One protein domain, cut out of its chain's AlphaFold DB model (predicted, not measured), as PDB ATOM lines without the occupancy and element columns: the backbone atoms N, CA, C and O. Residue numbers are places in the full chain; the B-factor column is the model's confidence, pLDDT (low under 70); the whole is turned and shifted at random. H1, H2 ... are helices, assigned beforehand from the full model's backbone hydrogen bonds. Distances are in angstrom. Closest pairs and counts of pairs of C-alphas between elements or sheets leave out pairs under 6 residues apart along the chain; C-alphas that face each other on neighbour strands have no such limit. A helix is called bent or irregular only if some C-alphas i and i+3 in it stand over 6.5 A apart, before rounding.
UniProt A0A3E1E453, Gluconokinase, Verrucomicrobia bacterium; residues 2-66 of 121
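This is residues 2 to 66 of the 121 residues of the protein "Gluconokinase" of Verrucomicrobia bacterium (UniProt A0A3E1E453). Short helices are set crosswise around H4, which lies nearest the middle: H1 packs across H4, H3 stands crosswise near its Tyr 39 end, and H5 folds back beside it as a loose hairpin. H2 is at the far end of the longest axis, near H1 and away from H3, H4 and H5. The printed part has 65 residues with five named helices, H1 to H5 in chain order, and no named strand; the class is all helix. It is compact, with a radius of gyration of the C-alphas of 11.6 A and spans of 33 by 24 by 16 A.

H1, residues 2 to 9, begins at C-alpha 2 (101.740, 131.166, 108.816) and is 10.9 A long. H2, residues 15 to 20, is 9.9 A long and only just irregular: C-alphas 16 and 19 are 6.7 A apart. H3, residues 25 to 32, is 10.2 A long. H4, residues 39 to 47, is 12.1 A long and begins at C-alpha 39 (100.544, 140.762, 112.953). H5, residues 52 to 62, is the longest at 15.2 A and ends at C-alpha 62 (91.032, 136.590, 119.774).

H4 is the hub. H1 touches it about perpendicular at 76 degrees, the closest C-alphas, of Ile 5 and Lys 43, 6.4 A apart. H3 and H4 only just touch, with 3 pairs of C-alphas within 8 A, the closest Ile 30 and Tyr 39 at 6.3 A; they are about perpendicular at 76 degrees. H4 and H5 form a helical hairpin, opposite ways at a steep tilt of 42 degrees; they only just touch, with 3 such pairs, the closest Val 46 and Ile 55 at 6.8 A. H1 and H2 are close but not clearly touching, with C-alphas 8 and 18 7.7 A apart. H2 and H3 are apart. Every O i to N i+4 pair is within hydrogen-bond range in H1, H3, H4 and H5; H2 has 0 of 2, and 2 of 3 O i to N i+3 pairs.

The C-alphas farthest apart, of Glu 15 and Lys 65, are 33.3 A apart. The printed part has no cut. The link from H3 to H4 is short, and those from H1 to H2, H2 to H3 and H4 to H5 are tight. Mean pLDDT of the printed part is 95.5, and no printed residue is under 70.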
ATOM      1  N   LEU A   2     101.175 132.007 107.736       96.81
ATOM      2  CA  LEU A   2     101.740 131.166 108.816       96.81
ATOM      3  C   LEU A   2     103.053 130.475 108.418       96.81
ATOM      4  O   LEU A   2     104.042 130.560 109.140       96.81
ATOM      5  N   ALA A   3     103.090 129.872 107.224       94.50
ATOM      6  CA  ALA A   3     104.306 129.278 106.670       94.50
ATOM      7  C   ALA A   3     105.459 130.292 106.572       94.50
ATOM      8  O   ALA A   3     106.559 129.994 107.020       94.50
ATOM      9  N   LYS A   4     105.198 131.519 106.090       94.25
ATOM     10  CA  LYS A   4     106.209 132.590 106.020       94.25
ATOM     11  C   LYS A   4     106.780 132.932 107.397       94.25
ATOM     12  O   LYS A   4     107.991 133.065 107.524       94.25
ATOM     13  N   ILE A   5     105.938 133.021 108.431       97.00
ATOM     14  CA  ILE A   5     106.387 133.252 109.815       97.00
ATOM     15  C   ILE A   5     107.306 132.115 110.284       97.00
ATOM     16  O   ILE A   5     108.374 132.376 110.839       97.00
ATOM     17  N   ARG A   6     106.917 130.858 110.037       97.25
ATOM     18  CA  ARG A   6     107.707 129.680 110.429       97.25
ATOM     19  C   ARG A   6     109.044 129.611 109.681       97.25
ATOM     20  O   ARG A   6     110.072 129.407 110.316       97.25
ATOM     21  N   LEU A   7     109.047 129.841 108.369       95.88
ATOM     22  CA  LEU A   7     110.261 129.883 107.544       95.88
ATOM     23  C   LEU A   7     111.191 131.031 107.956       95.88
ATOM     24  O   LEU A   7     112.402 130.844 108.043       95.88
ATOM     25  N   ALA A   8     110.639 132.206 108.278       95.19
ATOM     26  CA  ALA A   8     111.429 133.330 108.774       95.19
ATOM     27  C   ALA A   8     112.131 132.979 110.094       95.19
ATOM     28  O   ALA A   8     113.315 133.259 110.254       95.19
ATOM     29  N   ALA A   9     111.431 132.310 111.014       95.38
ATOM     30  CA  ALA A   9     112.015 131.861 112.279       95.38
ATOM     31  C   ALA A   9     113.093 130.780 112.109       95.38
ATOM     32  O   ALA A   9     113.987 130.673 112.942       95.38
ATOM     33  N   GLN A  10     113.023 130.000 111.030       96.00
ATOM     34  CA  GLN A  10     114.040 129.013 110.663       96.00
ATOM     35  C   GLN A  10     115.222 129.625 109.894       96.00
ATOM     36  O   GLN A  10     116.197 128.925 109.634       96.00
ATOM     37  N   GLY A  11     115.152 130.906 109.512       94.75
ATOM     38  CA  GLY A  11     116.167 131.549 108.672       94.75
ATOM     39  C   GLY A  11     116.168 131.065 107.219       94.75
ATOM     40  O   GLY A  11     117.156 131.255 106.519       94.75
ATOM     41  N   THR A  12     115.085 130.430 106.764       94.62
ATOM     42  CA  THR A  12     114.973 129.819 105.426       94.62
ATOM     43  C   THR A  12     114.013 130.562 104.498       94.62
ATOM     44  O   THR A  12     113.849 130.176 103.342       94.62
ATOM     45  N   LEU A  13     113.384 131.641 104.973       92.44
ATOM     46  CA  LEU A  13     112.581 132.524 104.131       92.44
ATOM     47  C   LEU A  13     113.485 133.364 103.218       92.44
ATOM     48  O   LEU A  13     114.427 133.994 103.701       92.44
ATOM     49  N   TRP A  14     113.156 133.429 101.926       88.50
ATOM     50  CA  TRP A  14     113.867 134.246 100.937       88.50
ATOM     51  C   TRP A  14     113.904 135.722 101.332       88.50
ATOM     52  O   TRP A  14     112.881 136.274 101.737       88.50
ATOM     53  N   GLU A  15     115.070 136.356 101.190       87.94
ATOM     54  CA  GLU A  15     115.363 137.709 101.689       87.94
ATOM     55  C   GLU A  15     114.357 138.766 101.203       87.94
ATOM     56  O   GLU A  15     113.854 139.561 102.003       87.94
ATOM     57  N   ASP A  16     113.945 138.691  99.936       84.25
ATOM     58  CA  ASP A  16     113.005 139.634  99.310       84.25
ATOM     59  C   ASP A  16     111.618 139.677  99.981       84.25
ATOM     60  O   ASP A  16     110.868 140.655  99.855       84.25
ATOM     61  N   LEU A  17     111.259 138.637 100.739       84.62
ATOM     62  CA  LEU A  17     109.985 138.565 101.452       84.62
ATOM     63  C   LEU A  17     110.034 139.215 102.841       84.62
ATOM     64  O   LEU A  17     108.977 139.547 103.386       84.62
ATOM     65  N   HIS A  18     111.220 139.448 103.415       88.31
ATOM     66  CA  HIS A  18     111.370 139.906 104.807       88.31
ATOM     67  C   HIS A  18     110.777 141.298 105.011       88.31
ATOM     68  O   HIS A  18     110.030 141.522 105.964       88.31
ATOM     69  N   ALA A  19     111.031 142.220 104.078       88.19
ATOM     70  CA  ALA A  19     110.526 143.593 104.144       88.19
ATOM     71  C   ALA A  19     108.988 143.693 104.062       88.19
ATOM     72  O   ALA A  19     108.415 144.725 104.438       88.19
ATOM     73  N   ASN A  20     108.330 142.633 103.581       88.44
ATOM     74  CA  ASN A  20     106.894 142.574 103.303       88.44
ATOM     75  C   ASN A  20     106.107 141.715 104.308       88.44
ATOM     76  O   ASN A  20     104.881 141.645 104.210       88.44
ATOM     77  N   LEU A  21     106.774 141.084 105.280       92.12
ATOM     78  CA  LEU A  21     106.110 140.308 106.328       92.12
ATOM     79  C   LEU A  21     105.120 141.174 107.114       92.12
ATOM     80  O   LEU A  21     105.478 142.238 107.619       92.12
ATOM     81  N   GLY A  22     103.869 140.718 107.206       93.81
ATOM     82  CA  GLY A  22     102.813 141.443 107.917       93.81
ATOM     83  C   GLY A  22     102.249 142.652 107.170       93.81
ATOM     84  O   GLY A  22     101.453 143.387 107.744       93.81
ATOM     85  N   LYS A  23     102.632 142.869 105.906       93.44
ATOM     86  CA  LYS A  23     102.133 143.954 105.045       93.44
ATOM     87  C   LYS A  23     101.296 143.405 103.888       93.44
ATOM     88  O   LYS A  23     101.245 142.196 103.652       93.44
ATOM     89  N   GLY A  24     100.644 144.300 103.147       91.62
ATOM     90  CA  GLY A  24      99.837 143.936 101.979       91.62
ATOM     91  C   GLY A  24      98.760 142.917 102.347       91.62
ATOM     92  O   GLY A  24      97.994 143.142 103.277       91.62
ATOM     93  N   GLN A  25      98.746 141.770 101.667       92.00
ATOM     94  CA  GLN A  25      97.767 140.705 101.911       92.00
ATOM     95  C   GLN A  25      97.825 140.125 103.334       92.00
ATOM     96  O   GLN A  25      96.786 139.724 103.860       92.00
ATOM     97  N   ASP A  26      99.003 140.093 103.974       95.19
ATOM     98  CA  ASP A  26      99.101 139.676 105.377       95.19
ATOM     99  C   ASP A  26      98.338 140.676 106.262       95.19
ATOM    100  O   ASP A  26      97.490 140.263 107.049       95.19
ATOM    101  N   ALA A  27      98.563 141.985 106.071       95.69
ATOM    102  CA  ALA A  27      97.851 143.040 106.799       95.69
ATOM    103  C   ALA A  27      96.340 142.992 106.544       95.69
ATOM    104  O   ALA A  27      95.569 142.997 107.497       95.69
ATOM    105  N   SER A  28      95.907 142.839 105.287       95.50
ATOM    106  CA  SER A  28      94.479 142.725 104.959       95.50
ATOM    107  C   SER A  28      93.811 141.537 105.658       95.50
ATOM    108  O   SER A  28      92.661 141.641 106.071       95.50
ATOM    109  N   CYS A  29      94.515 140.410 105.815       96.88
ATOM    110  CA  CYS A  29      94.002 139.242 106.536       96.88
ATOM    111  C   CYS A  29      93.904 139.502 108.048       96.88
ATOM    112  O   CYS A  29      92.888 139.185 108.667       96.88
ATOM    113  N   ILE A  30      94.935 140.123 108.632       98.06
ATOM    114  CA  ILE A  30      94.953 140.552 110.039       98.06
ATOM    115  C   ILE A  30      93.790 141.508 110.337       98.06
ATOM    116  O   ILE A  30      93.068 141.313 111.316       98.06
ATOM    117  N   GLU A  31      93.593 142.508 109.477       97.19
ATOM    118  CA  GLU A  31      92.515 143.490 109.575       97.19
ATOM    119  C   GLU A  31      91.148 142.832 109.394       97.19
ATOM    120  O   GLU A  31      90.263 143.070 110.201       97.19
ATOM    121  N   PHE A  32      90.967 141.948 108.410       97.69
ATOM    122  CA  PHE A  32      89.697 141.240 108.204       97.69
ATOM    123  C   PHE A  32      89.286 140.385 109.418       97.69
ATOM    124  O   PHE A  32      88.101 140.299 109.755       97.69
ATOM    125  N   LEU A  33      90.269 139.779 110.091       97.81
ATOM    126  CA  LEU A  33      90.084 138.985 111.307       97.81
ATOM    127  C   LEU A  33      90.007 139.827 112.591       97.81
ATOM    128  O   LEU A  33      89.789 139.251 113.653       97.81
ATOM    129  N   HIS A  34      90.165 141.153 112.521       97.94
ATOM    130  CA  HIS A  34      90.197 142.064 113.675       97.94
ATOM    131  C   HIS A  34      91.182 141.631 114.780       97.94
ATOM    132  O   HIS A  34      90.855 141.709 115.966       97.94
ATOM    133  N   LEU A  35      92.369 141.134 114.420       98.12
ATOM    134  CA  LEU A  35      93.349 140.717 115.429       98.12
ATOM    135  C   LEU A  35      94.040 141.930 116.065       98.12
ATOM    136  O   LEU A  35      94.540 142.805 115.364       98.12
ATOM    137  N   ASP A  36      94.160 141.917 117.391       95.94
ATOM    138  CA  ASP A  36      94.859 142.914 118.215       95.94
ATOM    139  C   ASP A  36      95.842 142.164 119.145       95.94
ATOM    140  O   ASP A  36      95.406 141.242 119.841       95.94
ATOM    141  N   PRO A  37      97.171 142.428 119.126       95.56
ATOM    142  CA  PRO A  37      97.896 143.547 118.502       95.56
ATOM    143  C   PRO A  37      98.287 143.324 117.030       95.56
ATOM    144  O   PRO A  37      99.361 143.731 116.585       95.56
ATOM    145  N   GLY A  38      97.445 142.645 116.253       96.69
ATOM    146  CA  GLY A  38      97.651 142.449 114.822       96.69
ATOM    147  C   GLY A  38      98.724 141.410 114.491       96.69
ATOM    148  O   GLY A  38      98.790 140.340 115.102       96.69
ATOM    149  N   TYR A  39      99.562 141.711 113.493       97.56
ATOM    150  CA  TYR A  39     100.544 140.762 112.953       97.56
ATOM    151  C   TYR A  39     101.533 140.251 114.007       97.56
ATOM    152  O   TYR A  39     101.817 139.057 114.036       97.56
ATOM    153  N   GLU A  40     102.025 141.107 114.907       97.25
ATOM    154  CA  GLU A  40     102.977 140.681 115.946       97.25
ATOM    155  C   GLU A  40     102.337 139.726 116.967       97.25
ATOM    156  O   GLU A  40     102.990 138.789 117.438       97.25
ATOM    157  N   GLY A  41     101.041 139.900 117.252       97.81
ATOM    158  CA  GLY A  41     100.266 138.968 118.074       97.81
ATOM    159  C   GLY A  41     100.145 137.600 117.408       97.81
ATOM    160  O   GLY A  41     100.489 136.579 118.010       97.81
ATOM    161  N   LEU A  42      99.749 137.580 116.130       98.19
ATOM    162  CA  LEU A  42      99.677 136.341 115.355       98.19
ATOM    163  C   LEU A  42     101.046 135.663 115.237       98.19
ATOM    164  O   LEU A  42     101.159 134.459 115.450       98.19
ATOM    165  N   LYS A  43     102.095 136.423 114.923       98.19
ATOM    166  CA  LYS A  43     103.467 135.921 114.822       98.19
ATOM    167  C   LYS A  43     103.889 135.248 116.120       98.19
ATOM    168  O   LYS A  43     104.313 134.098 116.083       98.19
ATOM    169  N   SER A  44     103.700 135.912 117.259       98.19
ATOM    170  CA  SER A  44     104.000 135.337 118.575       98.19
ATOM    171  C   SER A  44     103.240 134.029 118.808       98.19
ATOM    172  O   SER A  44     103.834 133.036 119.232       98.19
ATOM    173  N   ARG A  45     101.946 133.985 118.453       98.25
ATOM    174  CA  ARG A  45     101.132 132.766 118.557       98.25
ATOM    175  C   ARG A  45     101.650 131.636 117.666       98.25
ATOM    176  O   ARG A  45     101.683 130.497 118.125       98.25
ATOM    177  N   VAL A  46     102.048 131.922 116.429       98.31
ATOM    178  CA  VAL A  46     102.598 130.924 115.493       98.31
ATOM    179  C   VAL A  46     103.927 130.368 115.995       98.31
ATOM    180  O   VAL A  46     104.159 129.163 115.905       98.31
ATOM    181  N   LEU A  47     104.789 131.223 116.548       98.25
ATOM    182  CA  LEU A  47     106.094 130.816 117.076       98.25
ATOM    183  C   LEU A  47     105.992 129.974 118.353       98.25
ATOM    184  O   LEU A  47     106.911 129.215 118.645       98.25
ATOM    185  N   ALA A  48     104.866 130.035 119.067       98.19
ATOM    186  CA  ALA A  48     104.566 129.118 120.167       98.19
ATOM    187  C   ALA A  48     104.238 127.679 119.703       98.19
ATOM    188  O   ALA A  48     104.080 126.793 120.540       98.19
ATOM    189  N   GLY A  49     104.146 127.431 118.389       97.19
ATOM    190  CA  GLY A  49     103.863 126.118 117.808       97.19
ATOM    191  C   GLY A  49     102.369 125.816 117.641       97.19
ATOM    192  O   GLY A  49     101.506 126.637 117.952       97.19
ATOM    193  N   GLY A  50     102.066 124.624 117.127       96.94
ATOM    194  CA  GLY A  50     100.703 124.162 116.841       96.94
ATOM    195  C   GLY A  50     100.371 124.076 115.348       96.94
ATOM    196  O   GLY A  50     101.095 124.612 114.494       96.94
ATOM    197  N   SER A  51      99.285 123.366 115.048       98.19
ATOM    198  CA  SER A  51      98.770 123.167 113.690       98.19
ATOM    199  C   SER A  51      98.097 124.427 113.145       98.19
ATOM    200  O   SER A  51      97.771 125.351 113.891       98.19
ATOM    201  N   ASP A  52      97.874 124.486 111.833       98.00
ATOM    202  CA  ASP A  52      97.203 125.633 111.210       98.00
ATOM    203  C   ASP A  52      95.762 125.795 111.710       98.00
ATOM    204  O   ASP A  52      95.300 126.919 111.905       98.00
ATOM    205  N   GLU A  53      95.085 124.689 112.012       97.75
ATOM    206  CA  GLU A  53      93.740 124.665 112.589       97.75
ATOM    207  C   GLU A  53      93.724 125.248 114.007       97.75
ATOM    208  O   GLU A  53      92.835 126.031 114.341       97.75
ATOM    209  N   GLU A  54      94.723 124.926 114.837       98.38
ATOM    210  CA  GLU A  54      94.851 125.491 116.187       98.38
ATOM    211  C   GLU A  54      95.134 126.998 116.151       98.38
ATOM    212  O   GLU A  54      94.661 127.749 117.011       98.38
ATOM    213  N   ILE A  55      95.904 127.458 115.162       98.44
ATOM    214  CA  ILE A  55      96.162 128.886 114.955       98.44
ATOM    215  C   ILE A  55      94.902 129.594 114.450       98.44
ATOM    216  O   ILE A  55      94.573 130.665 114.955       98.44
ATOM    217  N   LEU A  56      94.162 129.000 113.510       96.94
ATOM    218  CA  LEU A  56      92.899 129.557 113.027       96.94
ATOM    219  C   LEU A  56      91.872 129.680 114.160       96.94
ATOM    220  O   LEU A  56      91.283 130.746 114.332       96.94
ATOM    221  N   ALA A  57      91.709 128.635 114.975       97.75
ATOM    222  CA  ALA A  57      90.824 128.667 116.137       97.75
ATOM    223  C   ALA A  57      91.226 129.769 117.135       97.75
ATOM    224  O   ALA A  57      90.369 130.450 117.708       97.75
ATOM    225  N   TRP A  58      92.533 129.990 117.316       98.19
ATOM    226  CA  TRP A  58      93.034 131.098 118.125       98.19
ATOM    227  C   TRP A  58      92.649 132.457 117.527       98.19
ATOM    228  O   TRP A  58      92.139 133.299 118.269       98.19
ATOM    229  N   CYS A  59      92.815 132.652 116.213       98.12
ATOM    230  CA  CYS A  59      92.421 133.882 115.520       98.12
ATOM    231  C   CYS A  59      90.924 134.178 115.674       98.12
ATOM    232  O   CYS A  59      90.551 135.300 115.999       98.12
ATOM    233  N   GLU A  60      90.063 133.174 115.495       97.06
ATOM    234  CA  GLU A  60      88.611 133.338 115.647       97.06
ATOM    235  C   GLU A  60      88.197 133.660 117.091       97.06
ATOM    236  O   GLU A  60      87.171 134.303 117.306       97.06
ATOM    237  N   THR A  61      88.990 133.226 118.076       97.50
ATOM    238  CA  THR A  61      88.748 133.491 119.505       97.50
ATOM    239  C   THR A  61      89.247 134.873 119.938       97.50
ATOM    240  O   THR A  61      88.618 135.507 120.780       97.50
ATOM    241  N   HIS A  62      90.374 135.332 119.387       97.06
ATOM    242  CA  HIS A  62      91.032 136.590 119.774       97.06
ATOM    243  C   HIS A  62      90.716 137.760 118.834       97.06
ATOM    244  O   HIS A  62      91.188 138.871 119.056       97.06
ATOM    245  N   GLY A  63      89.917 137.521 117.798       97.12
ATOM    246  CA  GLY A  63      89.439 138.540 116.876       97.12
ATOM    247  C   GLY A  63      88.001 138.265 116.465       97.12
ATOM    248  O   GLY A  63      87.082 138.265 117.286       97.12
ATOM    249  N   ARG A  64      87.796 138.038 115.171       96.62
ATOM    250  CA  ARG A  64      86.487 137.811 114.568       96.62
ATOM    251  C   ARG A  64      86.293 136.339 114.219       96.62
ATOM    252  O   ARG A  64      86.983 135.799 113.358       96.62
ATOM    253  N   LYS A  65      85.270 135.719 114.809       96.75
ATOM    254  CA  LYS A  65      84.767 134.412 114.372       96.75
ATOM    255  C   LYS A  65      84.114 134.525 112.995       96.75
ATOM    256  O   LYS A  65      83.256 135.389 112.803       96.75
ATOM    257  N   LEU A  66      84.484 133.644 112.067       96.75
ATOM    258  CA  LEU A  66      83.990 133.692 110.695       96.75
ATOM    259  C   LEU A  66      82.807 132.744 110.496       96.75
ATOM    260  O   LEU A  66      82.891 131.542 110.764       96.75
TER     261      LEU A  66